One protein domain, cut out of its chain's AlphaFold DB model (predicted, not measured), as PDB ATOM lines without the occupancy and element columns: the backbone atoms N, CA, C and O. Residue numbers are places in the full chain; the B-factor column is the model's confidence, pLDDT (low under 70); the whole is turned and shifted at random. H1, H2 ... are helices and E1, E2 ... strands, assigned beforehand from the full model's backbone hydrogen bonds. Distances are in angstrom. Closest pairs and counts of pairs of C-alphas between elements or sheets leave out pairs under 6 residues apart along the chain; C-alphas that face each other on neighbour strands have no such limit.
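Overview. This is residues 16 to 22 and 29 to 148 of the 340 residues of an uncharacterized protein of Dietzia kunjamensis subsp. schimae (UniProt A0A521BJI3). A small three-stranded sheet, E2 E1 E4, has the long helix H2 packed over one face, along E4; the equally prominent helix H1 runs beside H2 the opposite way, and long loops join these parts. The short H4 lies far from this body at the last printed residues. The printed part has 127 residues, under half of them in named elements, with four helices and four strands in the order E1 E2 H1 E3 H2 E4 H3 H4; the class is mixed, helices and strands. The sheet order is E2 E1 E4, mixed, and E3 pairs with no named strand. The whole is compact, with a radius of gyration of the C-alphas of 14.8 A and spans of 38 by 32 by 25 A.

Along the chain. Begin at C-alpha 16, (108.716, 58.493, 216.867), and pass the cut to E1, residues 35 to 38, with C-alpha 35 at (92.118, 51.878, 206.408). E2 is residues 48 to 50. Find C-alpha 74 at (77.749, 43.592, 219.810); from there H1 runs 24.2 A to residue 90, and E3, residues 91 to 93, follows at once. H2, residues 110 to 125, is 22.9 A long. Then come E4, residues 132 to 135, H3, residues 137 to 140, and H4, residues 145 to 148, ending at (113.077, 64.537, 221.045).

Arrangement. Look first at E1, the inner strand. E1 and E2 form a hairpin, antiparallel at 175 degrees, with N 37 and O 49 at 2.8 A. E1 and E4 are parallel at 15 degrees, with N 38 and O 134 at 2.9 A. H2 is on the sheet, making two layers, a helix on one face of a sheet; its height is 5.2 A, and it runs along E4 at 11 degrees on the local plane. The closest C-alphas of H2 and E4 are those of Ala 121 and Phe 134, 5.1 A apart. H1 touches H2 at a shallow tilt of 27 degrees, with its residues 76 to 83 alone; the closest C-alphas are those of Ile 80 and Leu 120, 7.0 A apart. H1 is not on the sheet. H3 only just touches H2, with 3 pairs of C-alphas within 8 A, the closest those of Ala 137 and Leu 114, 6.2 A. H4 is apart from the other seven named elements. Residues 91 to 93 of E3 pair antiparallel with residues 103 to 104. In H1 and H2 every O i to N i+4 pair is within hydrogen-bond range; H3 and H4 are too short for one, and their single O i to N i+3 pair is within range in H3 but not in H4.

Size, cuts and confidence. The two C-alphas farthest apart are those of Gly 58 and Ala 146, 42.5 A. Residues 23 to 28 are not printed, and C-alphas 22 and 29 are 13.9 A apart across the cut. The long links are E2 to H1, 23 residues, and E3 to H2, 16 residues. The mean pLDDT of the printed part is 73.7; look for values under 70 at residues 16 to 22, 29 to 33, 94 to 101 and 141 to 148, among others.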
ATOM      1  N   HIS A  16     109.309  57.462 217.750       28.53
ATOM      2  CA  HIS A  16     108.716  58.493 216.867       28.53
ATOM      3  C   HIS A  16     107.886  58.015 215.703       28.53
ATOM      4  O   HIS A  16     107.738  58.703 214.702       28.53
ATOM      5  N   LEU A  17     107.276  56.854 215.858       32.28
ATOM      6  CA  LEU A  17     106.218  56.409 214.976       32.28
ATOM      7  C   LEU A  17     105.227  55.682 215.883       32.28
ATOM      8  O   LEU A  17     105.609  54.722 216.554       32.28
ATOM      9  N   CYS A  18     103.975  56.156 215.942       40.66
ATOM     10  CA  CYS A  18     102.828  55.387 216.442       40.66
ATOM     11  C   CYS A  18     103.026  53.912 216.045       40.66
ATOM     12  O   CYS A  18     103.510  53.648 214.938       40.66
ATOM     13  N   ARG A  19     102.708  52.927 216.897       43.28
ATOM     14  CA  ARG A  19     102.910  51.509 216.514       43.28
ATOM     15  C   ARG A  19     102.221  51.192 215.175       43.28
ATOM     16  O   ARG A  19     102.698  50.334 214.435       43.28
ATOM     17  N   ALA A  20     101.184  51.958 214.824       40.09
ATOM     18  CA  ALA A  20     100.583  52.022 213.495       40.09
ATOM     19  C   ALA A  20     101.538  52.503 212.387       40.09
ATOM     20  O   ALA A  20     101.692  51.822 211.383       40.09
ATOM     21  N   ALA A  21     102.226  53.631 212.561       36.75
ATOM     22  CA  ALA A  21     103.187  54.168 211.597       36.75
ATOM     23  C   ALA A  21     104.405  53.240 211.383       36.75
ATOM     24  O   ALA A  21     104.930  53.160 210.275       36.75
ATOM     25  N   CYS A  22     104.788  52.439 212.386       36.56
ATOM     26  CA  CYS A  22     105.785  51.366 212.237       36.56
ATOM     27  C   CYS A  22     105.309  50.172 211.382       36.56
ATOM     28  O   CYS A  22     106.143  49.421 210.878       36.56
ATOM     29  N   GLY A  29     102.215  55.747 199.761       41.75
ATOM     30  CA  GLY A  29     100.982  56.370 200.243       41.75
ATOM     31  C   GLY A  29     100.114  55.489 201.153       41.75
ATOM     32  O   GLY A  29      99.272  54.750 200.645       41.75
ATOM     33  N   PRO A  30     100.182  55.631 202.494       42.94
ATOM     34  CA  PRO A  30      99.206  55.021 203.412       42.94
ATOM     35  C   PRO A  30      97.749  55.427 203.114       42.94
ATOM     36  O   PRO A  30      96.826  54.701 203.468       42.94
ATOM     37  N   PHE A  31      97.537  56.539 202.404       43.38
ATOM     38  CA  PHE A  31      96.220  57.026 201.980       43.38
ATOM     39  C   PHE A  31      95.620  56.296 200.761       43.38
ATOM     40  O   PHE A  31      94.445  56.498 200.471       43.38
ATOM     41  N   ASN A  32      96.383  55.436 200.069       45.75
ATOM     42  CA  ASN A  32      95.879  54.599 198.967       45.75
ATOM     43  C   ASN A  32      95.425  53.199 199.425       45.75
ATOM     44  O   ASN A  32      95.015  52.384 198.598       45.75
ATOM     45  N   ARG A  33      95.508  52.890 200.728       56.91
ATOM     46  CA  ARG A  33      95.041  51.618 201.301       56.91
ATOM     47  C   ARG A  33      93.667  51.771 201.949       56.91
ATOM     48  O   ARG A  33      93.318  52.838 202.448       56.91
ATOM     49  N   ARG A  34      92.921  50.663 201.982       72.50
ATOM     50  CA  ARG A  34      91.742  50.513 202.840       72.50
ATOM     51  C   ARG A  34      92.197  50.596 204.296       72.50
ATOM     52  O   ARG A  34      93.061  49.824 204.708       72.50
ATOM     53  N   LEU A  35      91.690  51.564 205.046       76.00
ATOM     54  CA  LEU A  35      92.118  51.878 206.408       76.00
ATOM     55  C   LEU A  35      90.929  51.872 207.359       76.00
ATOM     56  O   LEU A  35      89.807  52.194 206.967       76.00
ATOM     57  N   LEU A  36      91.200  51.541 208.616       80.00
ATOM     58  CA  LEU A  36      90.239  51.617 209.707       80.00
ATOM     59  C   LEU A  36      90.991  51.945 210.999       80.00
ATOM     60  O   LEU A  36      91.842  51.187 211.450       80.00
ATOM     61  N   ALA A  37      90.702  53.094 211.593       79.75
ATOM     62  CA  ALA A  37      91.442  53.612 212.731       79.75
ATOM     63  C   ALA A  37      90.512  53.897 213.908       79.75
ATOM     64  O   ALA A  37      89.540  54.643 213.765       79.75
ATOM     65  N   LEU A  38      90.855  53.361 215.082       82.38
ATOM     66  CA  LEU A  38      90.313  53.813 216.361       82.38
ATOM     67  C   LEU A  38      90.992  55.137 216.725       82.38
ATOM     68  O   LEU A  38      92.190  55.180 217.014       82.38
ATOM     69  N   HIS A  39      90.236  56.224 216.687       76.81
ATOM     70  CA  HIS A  39      90.735  57.585 216.801       76.81
ATOM     71  C   HIS A  39      89.857  58.395 217.775       76.81
ATOM     72  O   HIS A  39      88.952  59.104 217.332       76.81
ATOM     73  N   PRO A  40      90.097  58.302 219.098       75.38
ATOM     74  CA  PRO A  40      89.357  59.084 220.085       75.38
ATOM     75  C   PRO A  40      89.487  60.586 219.791       75.38
ATOM     76  O   PRO A  40      90.548  61.049 219.374       75.38
ATOM     77  N   VAL A  41      88.401  61.347 219.976       68.31
ATOM     78  CA  VAL A  41      88.339  62.797 219.711       68.31
ATOM     79  C   VAL A  41      87.673  63.508 220.889       68.31
ATOM     80  O   VAL A  41      86.648  63.056 221.388       68.31
ATOM     81  N   ILE A  42      88.257  64.627 221.331       59.56
ATOM     82  CA  ILE A  42      87.888  65.337 222.574       59.56
ATOM     83  C   ILE A  42      86.487  65.971 222.493       59.56
ATOM     84  O   ILE A  42      85.785  66.026 223.494       59.56
ATOM     85  N   ASN A  43      86.047  66.385 221.301       56.56
ATOM     86  CA  ASN A  43      84.838  67.204 221.124       56.56
ATOM     87  C   ASN A  43      83.859  66.656 220.075       56.56
ATOM     88  O   ASN A  43      82.973  67.377 219.619       56.56
ATOM     89  N   TYR A  44      84.029  65.407 219.639       63.09
ATOM     90  CA  TYR A  44      83.245  64.867 218.532       63.09
ATOM     91  C   TYR A  44      82.799  63.435 218.809       63.09
ATOM     92  O   TYR A  44      83.521  62.650 219.422       63.09
ATOM     93  N   ARG A  45      81.569  63.107 218.394       65.81
ATOM     94  CA  ARG A  45      80.993  61.775 218.608       65.81
ATOM     95  C   ARG A  45      81.639  60.718 217.703       65.81
ATOM     96  O   ARG A  45      81.880  59.634 218.217       65.81
ATOM     97  N   PRO A  46      81.923  60.979 216.418       71.69
ATOM     98  CA  PRO A  46      82.738  60.081 215.610       71.69
ATOM     99  C   PRO A  46      84.165  59.935 216.148       71.69
ATOM    100  O   PRO A  46      84.885  60.919 216.316       71.69
ATOM    101  N   TYR A  47      84.564  58.692 216.395       74.44
ATOM    102  CA  TYR A  47      85.886  58.320 216.918       74.44
ATOM    103  C   TYR A  47      86.500  57.139 216.154       74.44
ATOM    104  O   TYR A  47      87.508  56.567 216.567       74.44
ATOM    105  N   ILE A  48      85.890  56.743 215.039       82.44
ATOM    106  CA  ILE A  48      86.466  55.818 214.069       82.44
ATOM    107  C   ILE A  48      86.646  56.581 212.767       82.44
ATOM    108  O   ILE A  48      85.739  57.293 212.343       82.44
ATOM    109  N   SER A  49      87.807  56.447 212.133       76.12
ATOM    110  CA  SER A  49      88.061  56.941 210.774       76.12
ATOM    111  C   SER A  49      88.319  55.758 209.858       76.12
ATOM    112  O   SER A  49      89.109  54.887 210.215       76.12
ATOM    113  N   ALA A  50      87.674  55.701 208.698       76.25
ATOM    114  CA  ALA A  50      87.803  54.552 207.809       76.25
ATOM    115  C   ALA A  50      87.695  54.919 206.326       76.25
ATOM    116  O   ALA A  50      87.293  56.028 205.965       76.25
ATOM    117  N   SER A  51      88.075  53.977 205.468       73.94
ATOM    118  CA  SER A  51      87.937  54.091 204.016       73.94
ATOM    119  C   SER A  51      86.472  54.070 203.550       73.94
ATOM    120  O   SER A  51      85.596  53.610 204.287       73.94
ATOM    121  N   PRO A  52      86.186  54.547 202.318       74.81
ATOM    122  CA  PRO A  52      84.819  54.652 201.804       74.81
ATOM    123  C   PRO A  52      84.044  53.331 201.717       74.81
ATOM    124  O   PRO A  52      82.826  53.335 201.632       74.81
ATOM    125  N   ASP A  53      84.712  52.184 201.706       78.81
ATOM    126  CA  ASP A  53      84.059  50.874 201.734       78.81
ATOM    127  C   ASP A  53      83.538  50.484 203.128       78.81
ATOM    128  O   ASP A  53      82.611  49.682 203.227       78.81
ATOM    129  N   VAL A  54      84.066  51.099 204.191       83.38
ATOM    130  CA  VAL A  54      83.509  51.015 205.551       83.38
ATOM    131  C   VAL A  54      82.464  52.108 205.769       83.38
ATOM    132  O   VAL A  54      81.378  51.823 206.269       83.38
ATOM    133  N   PHE A  55      82.770  53.344 205.364       81.12
ATOM    134  CA  PHE A  55      81.853  54.483 205.450       81.12
ATOM    135  C   PHE A  55      81.554  55.044 204.050       81.12
ATOM    136  O   PHE A  55      82.302  55.888 203.549       81.12
ATOM    137  N   PRO A  56      80.481  54.573 203.385       71.69
ATOM    138  CA  PRO A  56      80.200  54.918 201.995       71.69
ATOM    139  C   PRO A  56      79.835  56.392 201.803       71.69
ATOM    140  O   PRO A  56      79.331  57.035 202.729       71.69
ATOM    141  N   PRO A  57      80.022  56.940 200.584       65.25
ATOM    142  CA  PRO A  57      79.511  58.261 200.235       65.25
ATOM    143  C   PRO A  57      78.024  58.384 200.599       65.25
ATOM    144  O   PRO A  57      77.205  57.583 200.152       65.25
ATOM    145  N   GLY A  58      77.688  59.369 201.435       63.06
ATOM    146  CA  GLY A  58      76.347  59.539 202.011       63.06
ATOM    147  C   GLY A  58      76.211  59.085 203.470       63.06
ATOM    148  O   GLY A  58      75.170  59.330 204.077       63.06
ATOM    149  N   HIS A  59      77.244  58.478 204.065       70.25
ATOM    150  CA  HIS A  59      77.304  58.261 205.511       70.25
ATOM    151  C   HIS A  59      77.290  59.615 206.258       70.25
ATOM    152  O   HIS A  59      78.043  60.511 205.867       70.25
ATOM    153  N   PRO A  60      76.498  59.788 207.339       67.88
ATOM    154  CA  PRO A  60      76.381  61.070 208.045       67.88
ATOM    155  C   PRO A  60      77.707  61.632 208.573       67.88
ATOM    156  O   PRO A  60      77.860  62.843 208.688       67.88
ATOM    157  N   GLY A  61      78.667  60.762 208.897       61.78
ATOM    158  CA  GLY A  61      80.003  61.154 209.352       61.78
ATOM    159  C   GLY A  61      81.060  61.210 208.245       61.78
ATOM    160  O   GLY A  61      82.245  61.274 208.558       61.78
ATOM    161  N   TYR A  62      80.672  61.164 206.967       72.25
ATOM    162  CA  TYR A  62      81.587  61.054 205.825       72.25
ATOM    163  C   TYR A  62      82.528  59.848 205.962       72.25
ATOM    164  O   TYR A  62      82.072  58.715 205.893       72.25
ATOM    165  N   ASN A  63      83.823  60.079 206.184       66.12
ATOM    166  CA  ASN A  63      84.838  59.050 206.420       66.12
ATOM    167  C   ASN A  63      85.013  58.705 207.910       66.12
ATOM    168  O   ASN A  63      86.031  58.122 208.298       66.12
ATOM    169  N   GLN A  64      84.056  59.091 208.750       77.62
ATOM    170  CA  GLN A  64      84.076  58.880 210.190       77.62
ATOM    171  C   GLN A  64      82.761  58.281 210.685       77.62
ATOM    172  O   GLN A  64      81.699  58.498 210.098       77.62
ATOM    173  N   GLY A  65      82.834  57.573 211.809       82.94
ATOM    174  CA  GLY A  65      81.678  56.943 212.436       82.94
ATOM    175  C   GLY A  65      81.922  56.527 213.882       82.94
ATOM    176  O   GLY A  65      82.912  56.915 214.517       82.94
ATOM    177  N   VAL A  66      80.988  55.739 214.397       89.62
ATOM    178  CA  VAL A  66      81.003  55.118 215.727       89.62
ATOM    179  C   VAL A  66      80.987  53.594 215.607       89.62
ATOM    180  O   VAL A  66      80.791  53.037 214.527       89.62
ATOM    181  N   ALA A  67      81.181  52.878 216.715       90.62
ATOM    182  CA  ALA A  67      81.227  51.418 216.704       90.62
ATOM    183  C   ALA A  67      79.899  50.791 216.240       90.62
ATOM    184  O   ALA A  67      79.892  49.687 215.695       90.62
ATOM    185  N   ALA A  68      78.777  51.498 216.423       90.12
ATOM    186  CA  ALA A  68      77.467  51.082 215.922       90.12
ATOM    187  C   ALA A  68      77.398  50.985 214.386       90.12
ATOM    188  O   ALA A  68      76.623  50.169 213.883       90.12
ATOM    189  N   ASP A  69      78.232  51.749 213.674       89.38
ATOM    190  CA  ASP A  69      78.277  51.794 212.210       89.38
ATOM    191  C   ASP A  69      79.086  50.621 211.616       89.38
ATOM    192  O   ASP A  69      79.012  50.343 210.421       89.38
ATOM    193  N   LEU A  70      79.847  49.894 212.446       91.69
ATOM    194  CA  LEU A  70      80.702  48.786 212.024       91.69
ATOM    195  C   LEU A  70      79.961  47.438 211.995       91.69
ATOM    196  O   LEU A  70      79.096  47.138 212.824       91.69
ATOM    197  N   GLN A  71      80.372  46.553 211.082       91.94
ATOM    198  CA  GLN A  71      79.842  45.191 210.939       91.94
ATOM    199  C   GLN A  71      80.557  44.202 211.874       91.94
ATOM    200  O   GLN A  71      81.150  43.219 211.443       91.94
ATOM    201  N   ILE A  72      80.492  44.465 213.179       94.31
ATOM    202  CA  ILE A  72      81.185  43.688 214.223       94.31
ATOM    203  C   ILE A  72      80.215  43.152 215.290       94.31
ATOM    204  O   ILE A  72      79.094  43.667 215.404       94.31
ATOM    205  N   PRO A  73      80.604  42.144 216.096       96.69
ATOM    206  CA  PRO A  73      79.773  41.627 217.183       96.69
ATOM    207  C   PRO A  73      79.430  42.692 218.233       96.69
ATOM    208  O   PRO A  73      80.266  43.526 218.573       96.69
ATOM    209  N   GLN A  74      78.224  42.619 218.811       95.88
ATOM    210  CA  GLN A  74      77.749  43.592 219.810       95.88
ATOM    211  C   GLN A  74      78.693  43.733 221.013       95.88
ATOM    212  O   GLN A  74      78.870  44.834 221.524       95.88
ATOM    213  N   ALA A  75      79.321  42.635 221.448       95.88
ATOM    214  CA  ALA A  75      80.291  42.662 222.538       95.88
ATOM    215  C   ALA A  75      81.479  43.584 222.215       95.88
ATOM    216  O   ALA A  75      81.774  44.482 222.994       95.88
ATOM    217  N   LEU A  76      82.080  43.442 221.025       96.19
ATOM    218  CA  LEU A  76      83.189  44.294 220.594       96.19
ATOM    219  C   LEU A  76      82.750  45.757 220.435       96.19
ATOM    220  O   LEU A  76      83.493  46.651 220.827       96.19
ATOM    221  N   ARG A  77      81.529  46.013 219.937       95.50
ATOM    222  CA  ARG A  77      80.979  47.383 219.879       95.50
ATOM    223  C   ARG A  77      80.937  48.023 221.259       95.50
ATOM    224  O   ARG A  77      81.457  49.116 221.434       95.50
ATOM    225  N   ASN A  78      80.353  47.325 222.232       96.00
ATOM    226  CA  ASN A  78      80.223  47.829 223.598       96.00
ATOM    227  C   ASN A  78      81.591  48.098 224.234       96.00
ATOM    228  O   ASN A  78      81.750  49.077 224.953       96.00
ATOM    229  N   GLU A  79      82.582  47.249 223.961       97.12
ATOM    230  CA  GLU A  79      83.933  47.433 224.485       97.12
ATOM    231  C   GLU A  79      84.658  48.644 223.883       97.12
ATOM    232  O   GLU A  79      85.424  49.288 224.603       97.12
ATOM    233  N   ILE A  80      84.418  48.954 222.601       94.88
ATOM    234  CA  ILE A  80      84.932  50.165 221.943       94.88
ATOM    235  C   ILE A  80      84.235  51.410 222.503       94.88
ATOM    236  O   ILE A  80      84.919  52.374 222.840       94.88
ATOM    237  N   GLU A  81      82.906  51.393 222.643       93.94
ATOM    238  CA  GLU A  81      82.149  52.520 223.215       93.94
ATOM    239  C   GLU A  81      82.594  52.815 224.656       93.94
ATOM    240  O   GLU A  81      82.905  53.958 224.978       93.94
ATOM    241  N   ASP A  82      82.732  51.787 225.501       95.31
ATOM    242  CA  ASP A  82      83.220  51.947 226.877       95.31
ATOM    243  C   ASP A  82      84.649  52.514 226.923       95.31
ATOM    244  O   ASP A  82      84.954  53.395 227.726       95.31
ATOM    245  N   TRP A  83      85.531  52.067 226.025       95.38
ATOM    246  CA  TRP A  83      86.886  52.613 225.917       95.38
ATOM    247  C   TRP A  83      86.891  54.107 225.545       95.38
ATOM    248  O   TRP A  83      87.679  54.885 226.096       95.38
ATOM    249  N   ILE A  84      85.986  54.534 224.663       91.50
ATOM    250  CA  ILE A  84      85.810  55.945 224.297       91.50
ATOM    251  C   ILE A  84      85.172  56.757 225.428       91.50
ATOM    252  O   ILE A  84      85.557  57.906 225.652       91.50
ATOM    253  N   ASP A  85      84.209  56.199 226.150       91.06
ATOM    254  CA  ASP A  85      83.555  56.900 227.253       91.06
ATOM    255  C   ASP A  85      84.515  57.116 228.432       91.06
ATOM    256  O   ASP A  85      84.489  58.178 229.061       91.06
ATOM    257  N   GLN A  86      85.449  56.186 228.663       93.06
ATOM    258  CA  GLN A  86      86.569  56.392 229.584       93.06
ATOM    259  C   GLN A  86      87.449  57.569 229.150       93.06
ATOM    260  O   GLN A  86      87.768  58.425 229.975       93.06
ATOM    261  N   PHE A  87      87.780  57.674 227.860       90.06
ATOM    262  CA  PHE A  87      88.523  58.821 227.337       90.06
ATOM    263  C   PHE A  87      87.789  60.138 227.599       90.06
ATOM    264  O   PHE A  87      88.350  61.032 228.223       90.06
ATOM    265  N   LYS A  88      86.512  60.244 227.213       86.38
ATOM    266  CA  LYS A  88      85.710  61.466 227.420       86.38
ATOM    267  C   LYS A  88      85.579  61.858 228.894       86.38
ATOM    268  O   LYS A  88      85.473  63.038 229.211       86.38
ATOM    269  N   THR A  89      85.549  60.871 229.787       90.06
ATOM    270  CA  THR A  89      85.387  61.094 231.229       90.06
ATOM    271  C   THR A  89      86.694  61.521 231.891       90.06
ATOM    272  O   THR A  89      86.694  62.398 232.763       90.06
ATOM    273  N   HIS A  90      87.804  60.885 231.507       88.75
ATOM    274  CA  HIS A  90      89.058  60.977 232.246       88.75
ATOM    275  C   HIS A  90      90.102  61.877 231.595       88.75
ATOM    276  O   HIS A  90      90.885  62.476 232.335       88.75
ATOM    277  N   PHE A  91      90.104  62.014 230.269       86.19
ATOM    278  CA  PHE A  91      91.009  62.911 229.562       86.19
ATOM    279  C   PHE A  91      90.605  64.371 229.791       86.19
ATOM    280  O   PHE A  91      89.424  64.718 229.721       86.19
ATOM    281  N   ARG A  92      91.576  65.242 230.077       81.62
ATOM    282  CA  ARG A  92      91.324  66.663 230.358       81.62
ATOM    283  C   ARG A  92      91.787  67.551 229.218       81.62
ATOM    284  O   ARG A  92      90.981  68.277 228.651       81.62
ATOM    285  N   HIS A  93      93.070  67.496 228.883       73.69
ATOM    286  CA  HIS A  93      93.655  68.246 227.773       73.69
ATOM    287  C   HIS A  93      95.046  67.694 227.443       73.69
ATOM    288  O   HIS A  93      95.650  66.976 228.232       73.69
ATOM    289  N   LEU A  94      95.580  68.044 226.272       64.19
ATOM    290  CA  LEU A  94      96.889  67.579 225.788       64.19
ATOM    291  C   LEU A  94      98.096  68.242 226.493       64.19
ATOM    292  O   LEU A  94      99.228  68.035 226.071       64.19
ATOM    293  N   GLY A  95      97.870  69.030 227.551       57.34
ATOM    294  CA  GLY A  95      98.870  69.952 228.095       57.34
ATOM    295  C   GLY A  95      98.964  71.252 227.282       57.34
ATOM    296  O   GLY A  95      98.558  71.316 226.120       57.34
ATOM    297  N   ASP A  96      99.461  72.323 227.901       49.50
ATOM    298  CA  ASP A  96      99.496  73.657 227.279       49.50
ATOM    299  C   ASP A  96     100.735  73.879 226.402       49.50
ATOM    300  O   ASP A  96     100.818  74.847 225.647       49.50
ATOM    301  N   ARG A  97     101.717  72.983 226.468       43.09
ATOM    302  CA  ARG A  97     102.954  73.060 225.693       43.09
ATOM    303  C   ARG A  97     103.265  71.710 225.065       43.09
ATOM    304  O   ARG A  97     102.929  70.681 225.641       43.09
ATOM    305  N   PRO A  98     104.039  71.685 223.966       42.94
ATOM    306  CA  PRO A  98     104.579  70.441 223.428       42.94
ATOM    307  C   PRO A  98     105.326  69.608 224.467       42.94
ATOM    308  O   PRO A  98     105.424  68.405 224.319       42.94
ATOM    309  N   VAL A  99     105.880  70.217 225.513       43.53
ATOM    310  CA  VAL A  99     106.645  69.507 226.547       43.53
ATOM    311  C   VAL A  99     105.783  68.911 227.657       43.53
ATOM    312  O   VAL A  99     106.281  68.116 228.454       43.53
ATOM    313  N   ASP A 100     104.519  69.315 227.721       52.56
ATOM    314  CA  ASP A 100     103.631  68.932 228.801       52.56
ATOM    315  C   ASP A 100     103.097  67.522 228.556       52.56
ATOM    316  O   ASP A 100     102.883  67.086 227.422       52.56
ATOM    317  N   GLN A 101     102.933  66.785 229.650       59.94
ATOM    318  CA  GLN A 101     102.262  65.497 229.601       59.94
ATOM    319  C   GLN A 101     100.776  65.728 229.308       59.94
ATOM    320  O   GLN A 101     100.203  66.688 229.839       59.94
ATOM    321  N   PRO A 102     100.137  64.856 228.511       70.88
ATOM    322  CA  PRO A 102      98.689  64.807 228.450       70.88
ATOM    323  C   PRO A 102      98.110  64.684 229.861       70.88
ATOM    324  O   PRO A 102      98.589  63.899 230.680       70.88
ATOM    325  N   VAL A 103      97.094  65.486 230.151       77.50
ATOM    326  CA  VAL A 103      96.512  65.570 231.485       77.50
ATOM    327  C   VAL A 103      95.284  64.679 231.544       77.50
ATOM    328  O   VAL A 103      94.302  64.884 230.826       77.50
ATOM    329  N   TRP A 104      95.349  63.707 232.444       87.44
ATOM    330  CA  TRP A 104      94.257  62.812 232.800       87.44
ATOM    331  C   TRP A 104      93.763  63.121 234.209       87.44
ATOM    332  O   TRP A 104      94.380  63.864 234.968       87.44
ATOM    333  N   THR A 105      92.605  62.575 234.555       88.62
ATOM    334  CA  THR A 105      92.090  62.640 235.923       88.62
ATOM    335  C   THR A 105      93.018  61.876 236.857       88.62
ATOM    336  O   THR A 105      93.384  60.744 236.549       88.62
ATOM    337  N   ASP A 106      93.342  62.472 238.004       86.38
ATOM    338  CA  ASP A 106      94.220  61.873 239.007       86.38
ATOM    339  C   ASP A 106      93.842  60.414 239.319       86.38
ATOM    340  O   ASP A 106      92.697  60.105 239.660       86.38
ATOM    341  N   GLY A 107      94.828  59.519 239.214       85.25
ATOM    342  CA  GLY A 107      94.682  58.093 239.522       85.25
ATOM    343  C   GLY A 107      94.033  57.243 238.425       85.25
ATOM    344  O   GLY A 107      93.842  56.046 238.647       85.25
ATOM    345  N   PHE A 108      93.697  57.816 237.267       91.88
ATOM    346  CA  PHE A 108      93.379  57.031 236.075       91.88
ATOM    347  C   PHE A 108      94.655  56.384 235.516       91.88
ATOM    348  O   PHE A 108      95.722  56.973 235.614       91.88
ATOM    349  N   ASP A 109      94.550  55.175 234.962       87.12
ATOM    350  CA  ASP A 109      95.681  54.466 234.351       87.12
ATOM    351  C   ASP A 109      95.637  54.648 232.829       87.12
ATOM    352  O   ASP A 109      95.032  53.861 232.090       87.12
ATOM    353  N   GLU A 110      96.242  55.736 232.355       80.38
ATOM    354  CA  GLU A 110      96.255  56.103 230.941       80.38
ATOM    355  C   GLU A 110      97.013  55.094 230.063       80.38
ATOM    356  O   GLU A 110      96.656  54.891 228.900       80.38
ATOM    357  N   MET A 111      98.015  54.407 230.619       78.62
ATOM    358  CA  MET A 111      98.788  53.389 229.903       78.62
ATOM    359  C   MET A 111      97.964  52.117 229.697       78.62
ATOM    360  O   MET A 111      97.920  51.597 228.582       78.62
ATOM    361  N   ALA A 112      97.246  51.653 230.725       77.94
ATOM    362  CA  ALA A 112      96.323  50.526 230.582       77.94
ATOM    363  C   ALA A 112      95.174  50.847 229.611       77.94
ATOM    364  O   ALA A 112      94.756  49.988 228.827       77.94
ATOM    365  N   TRP A 113      94.682  52.089 229.618       91.94
ATOM    366  CA  TRP A 113      93.699  52.556 228.640       91.94
ATOM    367  C   TRP A 113      94.251  52.536 227.203       91.94
ATOM    368  O   TRP A 113      93.553  52.083 226.288       91.94
ATOM    369  N   LEU A 114      95.502  52.962 226.990       82.06
ATOM    370  CA  LEU A 114      96.167  52.895 225.685       82.06
ATOM    371  C   LEU A 114      96.340  51.448 225.205       82.06
ATOM    372  O   LEU A 114      95.978  51.125 224.070       82.06
ATOM    373  N   ASP A 115      96.851  50.566 226.065       78.50
ATOM    374  CA  ASP A 115      97.055  49.151 225.740       78.50
ATOM    375  C   ASP A 115      95.735  48.466 225.363       78.50
ATOM    376  O   ASP A 115      95.677  47.690 224.402       78.50
ATOM    377  N   ARG A 116      94.638  48.815 226.046       88.12
ATOM    378  CA  ARG A 116      93.294  48.356 225.675       88.12
ATOM    379  C   ARG A 116      92.886  48.848 224.284       88.12
ATOM    380  O   ARG A 116      92.332  48.066 223.515       88.12
ATOM    381  N   GLY A 117      93.179  50.101 223.938       86.88
ATOM    382  CA  GLY A 117      92.939  50.642 222.597       86.88
ATOM    383  C   GLY A 117      93.672  49.856 221.504       86.88
ATOM    384  O   GLY A 117      93.091  49.546 220.461       86.88
ATOM    385  N   HIS A 118      94.919  49.456 221.760       80.38
ATOM    386  CA  HIS A 118      95.675  48.584 220.859       80.38
ATOM    387  C   HIS A 118      95.054  47.193 220.717       80.38
ATOM    388  O   HIS A 118      94.865  46.734 219.591       80.38
ATOM    389  N   ALA A 119      94.674  46.552 221.824       84.00
ATOM    390  CA  ALA A 119      94.030  45.239 221.791       84.00
ATOM    391  C   ALA A 119      92.679  45.265 221.048       84.00
ATOM    392  O   ALA A 119      92.327  44.319 220.342       84.00
ATOM    393  N   LEU A 120      91.919  46.360 221.170       90.81
ATOM    394  CA  LEU A 120      90.684  46.560 220.410       90.81
ATOM    395  C   LEU A 120      90.954  46.694 218.909       90.81
ATOM    396  O   LEU A 120      90.217  46.112 218.116       90.81
ATOM    397  N   ALA A 121      92.010  47.411 218.513       84.88
ATOM    398  CA  ALA A 121      92.402  47.512 217.109       84.88
ATOM    399  C   ALA A 121      92.823  46.149 216.528       84.88
ATOM    400  O   ALA A 121      92.439  45.831 215.409       84.88
ATOM    401  N   GLU A 122      93.544  45.320 217.289       82.88
ATOM    402  CA  GLU A 122      93.915  43.961 216.859       82.88
ATOM    403  C   GLU A 122      92.693  43.057 216.663       82.88
ATOM    404  O   GLU A 122      92.597  42.356 215.664       82.88
ATOM    405  N   ARG A 123      91.704  43.125 217.558       90.06
ATOM    406  CA  ARG A 123      90.442  42.380 217.390       90.06
ATOM    407  C   ARG A 123      89.590  42.907 216.242       90.06
ATOM    408  O   ARG A 123      88.828  42.161 215.638       90.06
ATOM    409  N   LEU A 124      89.680  44.201 215.955       87.00
ATOM    410  CA  LEU A 124      88.983  44.806 214.830       87.00
ATOM    411  C   LEU A 124      89.599  44.374 213.486       87.00
ATOM    412  O   LEU A 124      88.857  44.183 212.523       87.00
ATOM    413  N   ASP A 125      90.913  44.141 213.445       83.44
ATOM    414  CA  ASP A 125      91.643  43.575 212.297       83.44
ATOM    415  C   ASP A 125      91.081  42.207 211.869       83.44
ATOM    416  O   ASP A 125      90.895  41.957 210.679       83.44
ATOM    417  N   GLU A 126      90.678  41.360 212.826       88.62
ATOM    418  CA  GLU A 126      90.048  40.055 212.548       88.62
ATOM    419  C   GLU A 126      88.740  40.173 211.741       88.62
ATOM    420  O   GLU A 126      88.371  39.259 211.000       88.62
ATOM    421  N   HIS A 127      88.034  41.299 211.873       90.69
ATOM    422  CA  HIS A 127      86.777  41.570 211.174       90.69
ATOM    423  C   HIS A 127      86.960  42.363 209.877       90.69
ATOM    424  O   HIS A 127      86.068  42.359 209.028       90.69
ATOM    425  N   TYR A 128      88.112  43.012 209.706       86.56
ATOM    426  CA  TYR A 128      88.453  43.812 208.534       86.56
ATOM    427  C   TYR A 128      89.849  43.438 208.001       86.56
ATOM    428  O   TYR A 128      90.699  44.313 207.871       86.56
ATOM    429  N   PRO A 129      90.094  42.171 207.613       80.56
ATOM    430  CA  PRO A 129      91.438  41.678 207.273       80.56
ATOM    431  C   PRO A 129      92.033  42.302 206.000       80.56
ATOM    432  O   PRO A 129      93.232  42.213 205.752       80.56
ATOM    433  N   GLU A 130      91.194  42.915 205.161       80.00
ATOM    434  CA  GLU A 130      91.628  43.670 203.977       80.00
ATOM    435  C   GLU A 130      91.990  45.129 204.300       80.00
ATOM    436  O   GLU A 130      92.417  45.868 203.411       80.00
ATOM    437  N   HIS A 131      91.786  45.559 205.548       77.06
ATOM    438  CA  HIS A 131      92.060  46.911 206.008       77.06
ATOM    439  C   HIS A 131      93.334  46.946 206.828       77.06
ATOM    440  O   HIS A 131      93.682  46.025 207.554       77.06
ATOM    441  N   PHE A 132      94.013  48.078 206.754       73.19
ATOM    442  CA  PHE A 132      95.041  48.405 207.713       73.19
ATOM    443  C   PHE A 132      94.382  48.949 208.987       73.19
ATOM    444  O   PHE A 132      93.942  50.106 209.003       73.19
ATOM    445  N   VAL A 133      94.285  48.108 210.025       76.31
ATOM    446  CA  VAL A 133      93.615  48.450 211.289       76.31
ATOM    447  C   VAL A 133      94.600  48.879 212.375       76.31
ATOM    448  O   VAL A 133      95.610  48.216 212.633       76.31
ATOM    449  N   PHE A 134      94.327  50.015 213.023       74.00
ATOM    450  CA  PHE A 134      95.199  50.558 214.066       74.00
ATOM    451  C   PHE A 134      94.486  51.479 215.062       74.00
ATOM    452  O   PHE A 134      93.360  51.924 214.853       74.00
ATOM    453  N   CYS A 135      95.167  51.761 216.173       77.25
ATOM    454  CA  CYS A 135      94.755  52.738 217.176       77.25
ATOM    455  C   CYS A 135      95.643  53.984 217.061       77.25
ATOM    456  O   CYS A 135      96.843  53.845 216.842       77.25
ATOM    457  N   CYS A 136      95.054  55.171 217.205       71.62
ATOM    458  CA  CYS A 136      95.749  56.465 217.188       71.62
ATOM    459  C   CYS A 136      95.799  57.124 218.576       71.62
ATOM    460  O   CYS A 136      95.930  58.346 218.684       71.62
ATOM    461  N   ALA A 137      95.588  56.348 219.637       76.19
ATOM    462  CA  ALA A 137      95.414  56.870 220.986       76.19
ATOM    463  C   ALA A 137      96.729  57.285 221.660       76.19
ATOM    464  O   ALA A 137      96.686  58.017 222.647       76.19
ATOM    465  N   GLU A 138      97.887  56.887 221.123       69.94
ATOM    466  CA  GLU A 138      99.200  57.185 221.708       69.94
ATOM    467  C   GLU A 138      99.410  58.680 221.940       69.94
ATOM    468  O   GLU A 138     100.007  59.061 222.940       69.94
ATOM    469  N   LYS A 139      98.865  59.539 221.071       66.88
ATOM    470  CA  LYS A 139      98.982  60.998 221.203       66.88
ATOM    471  C   LYS A 139      98.363  61.564 222.487       66.88
ATOM    472  O   LYS A 139      98.684  62.686 222.865       66.88
ATOM    473  N   TYR A 140      97.483  60.806 223.140       71.38
ATOM    474  CA  TYR A 140      96.815  61.188 224.384       71.38
ATOM    475  C   TYR A 140      97.512  60.656 225.633       71.38
ATOM    476  O   TYR A 140      97.071  60.970 226.730       71.38
ATOM    477  N   VAL A 141      98.569  59.855 225.496       69.50
ATOM    478  CA  VAL A 141      99.200  59.147 226.623       69.50
ATOM    479  C   VAL A 141     100.717  59.278 226.585       69.50
ATOM    480  O   VAL A 141     101.349  59.581 227.590       69.50
ATOM    481  N   VAL A 142     101.317  59.088 225.414       60.59
ATOM    482  CA  VAL A 142     102.766  59.090 225.242       60.59
ATOM    483  C   VAL A 142     103.235  60.493 224.868       60.59
ATOM    484  O   VAL A 142     102.960  61.004 223.784       60.59
ATOM    485  N   CYS A 143     103.998  61.119 225.762       52.81
ATOM    486  CA  CYS A 143     104.729  62.340 225.447       52.81
ATOM    487  C   CYS A 143     105.968  62.011 224.595       52.81
ATOM    488  O   CYS A 143     106.892  61.342 225.059       52.81
ATOM    489  N   GLU A 144     106.025  62.517 223.358       47.22
ATOM    490  CA  GLU A 144     107.156  62.310 222.428       47.22
ATOM    491  C   GLU A 144     108.496  62.896 222.943       47.22
ATOM    492  O   GLU A 144     109.562  62.616 222.390       47.22
ATOM    493  N   LEU A 145     108.492  63.668 224.043       41.06
ATOM    494  CA  LEU A 145     109.713  64.284 224.581       41.06
ATOM    495  C   LEU A 145     110.720  63.321 225.191       41.06
ATOM    496  O   LEU A 145     111.870  63.725 225.328       41.06
ATOM    497  N   ALA A 146     110.376  62.073 225.510       41.31
ATOM    498  CA  ALA A 146     111.398  61.138 225.996       41.31
ATOM    499  C   ALA A 146     112.500  60.863 224.949       41.31
ATOM    500  O   ALA A 146     113.554  60.330 225.291       41.31
ATOM    501  N   ALA A 147     112.295  61.251 223.690       39.09
ATOM    502  CA  ALA A 147     113.275  61.050 222.636       39.09
ATOM    503  C   ALA A 147     113.630  62.290 221.826       39.09
ATOM    504  O   ALA A 147     114.783  62.396 221.420       39.09
ATOM    505  N   ASP A 148     112.720  63.254 221.667       37.75
ATOM    506  CA  ASP A 148     113.077  64.537 221.045       37.75
ATOM    507  C   ASP A 148     113.854  65.459 221.995       37.75
ATOM    508  O   ASP A 148     114.526  66.377 221.533       37.75
TER     509      ASP A 148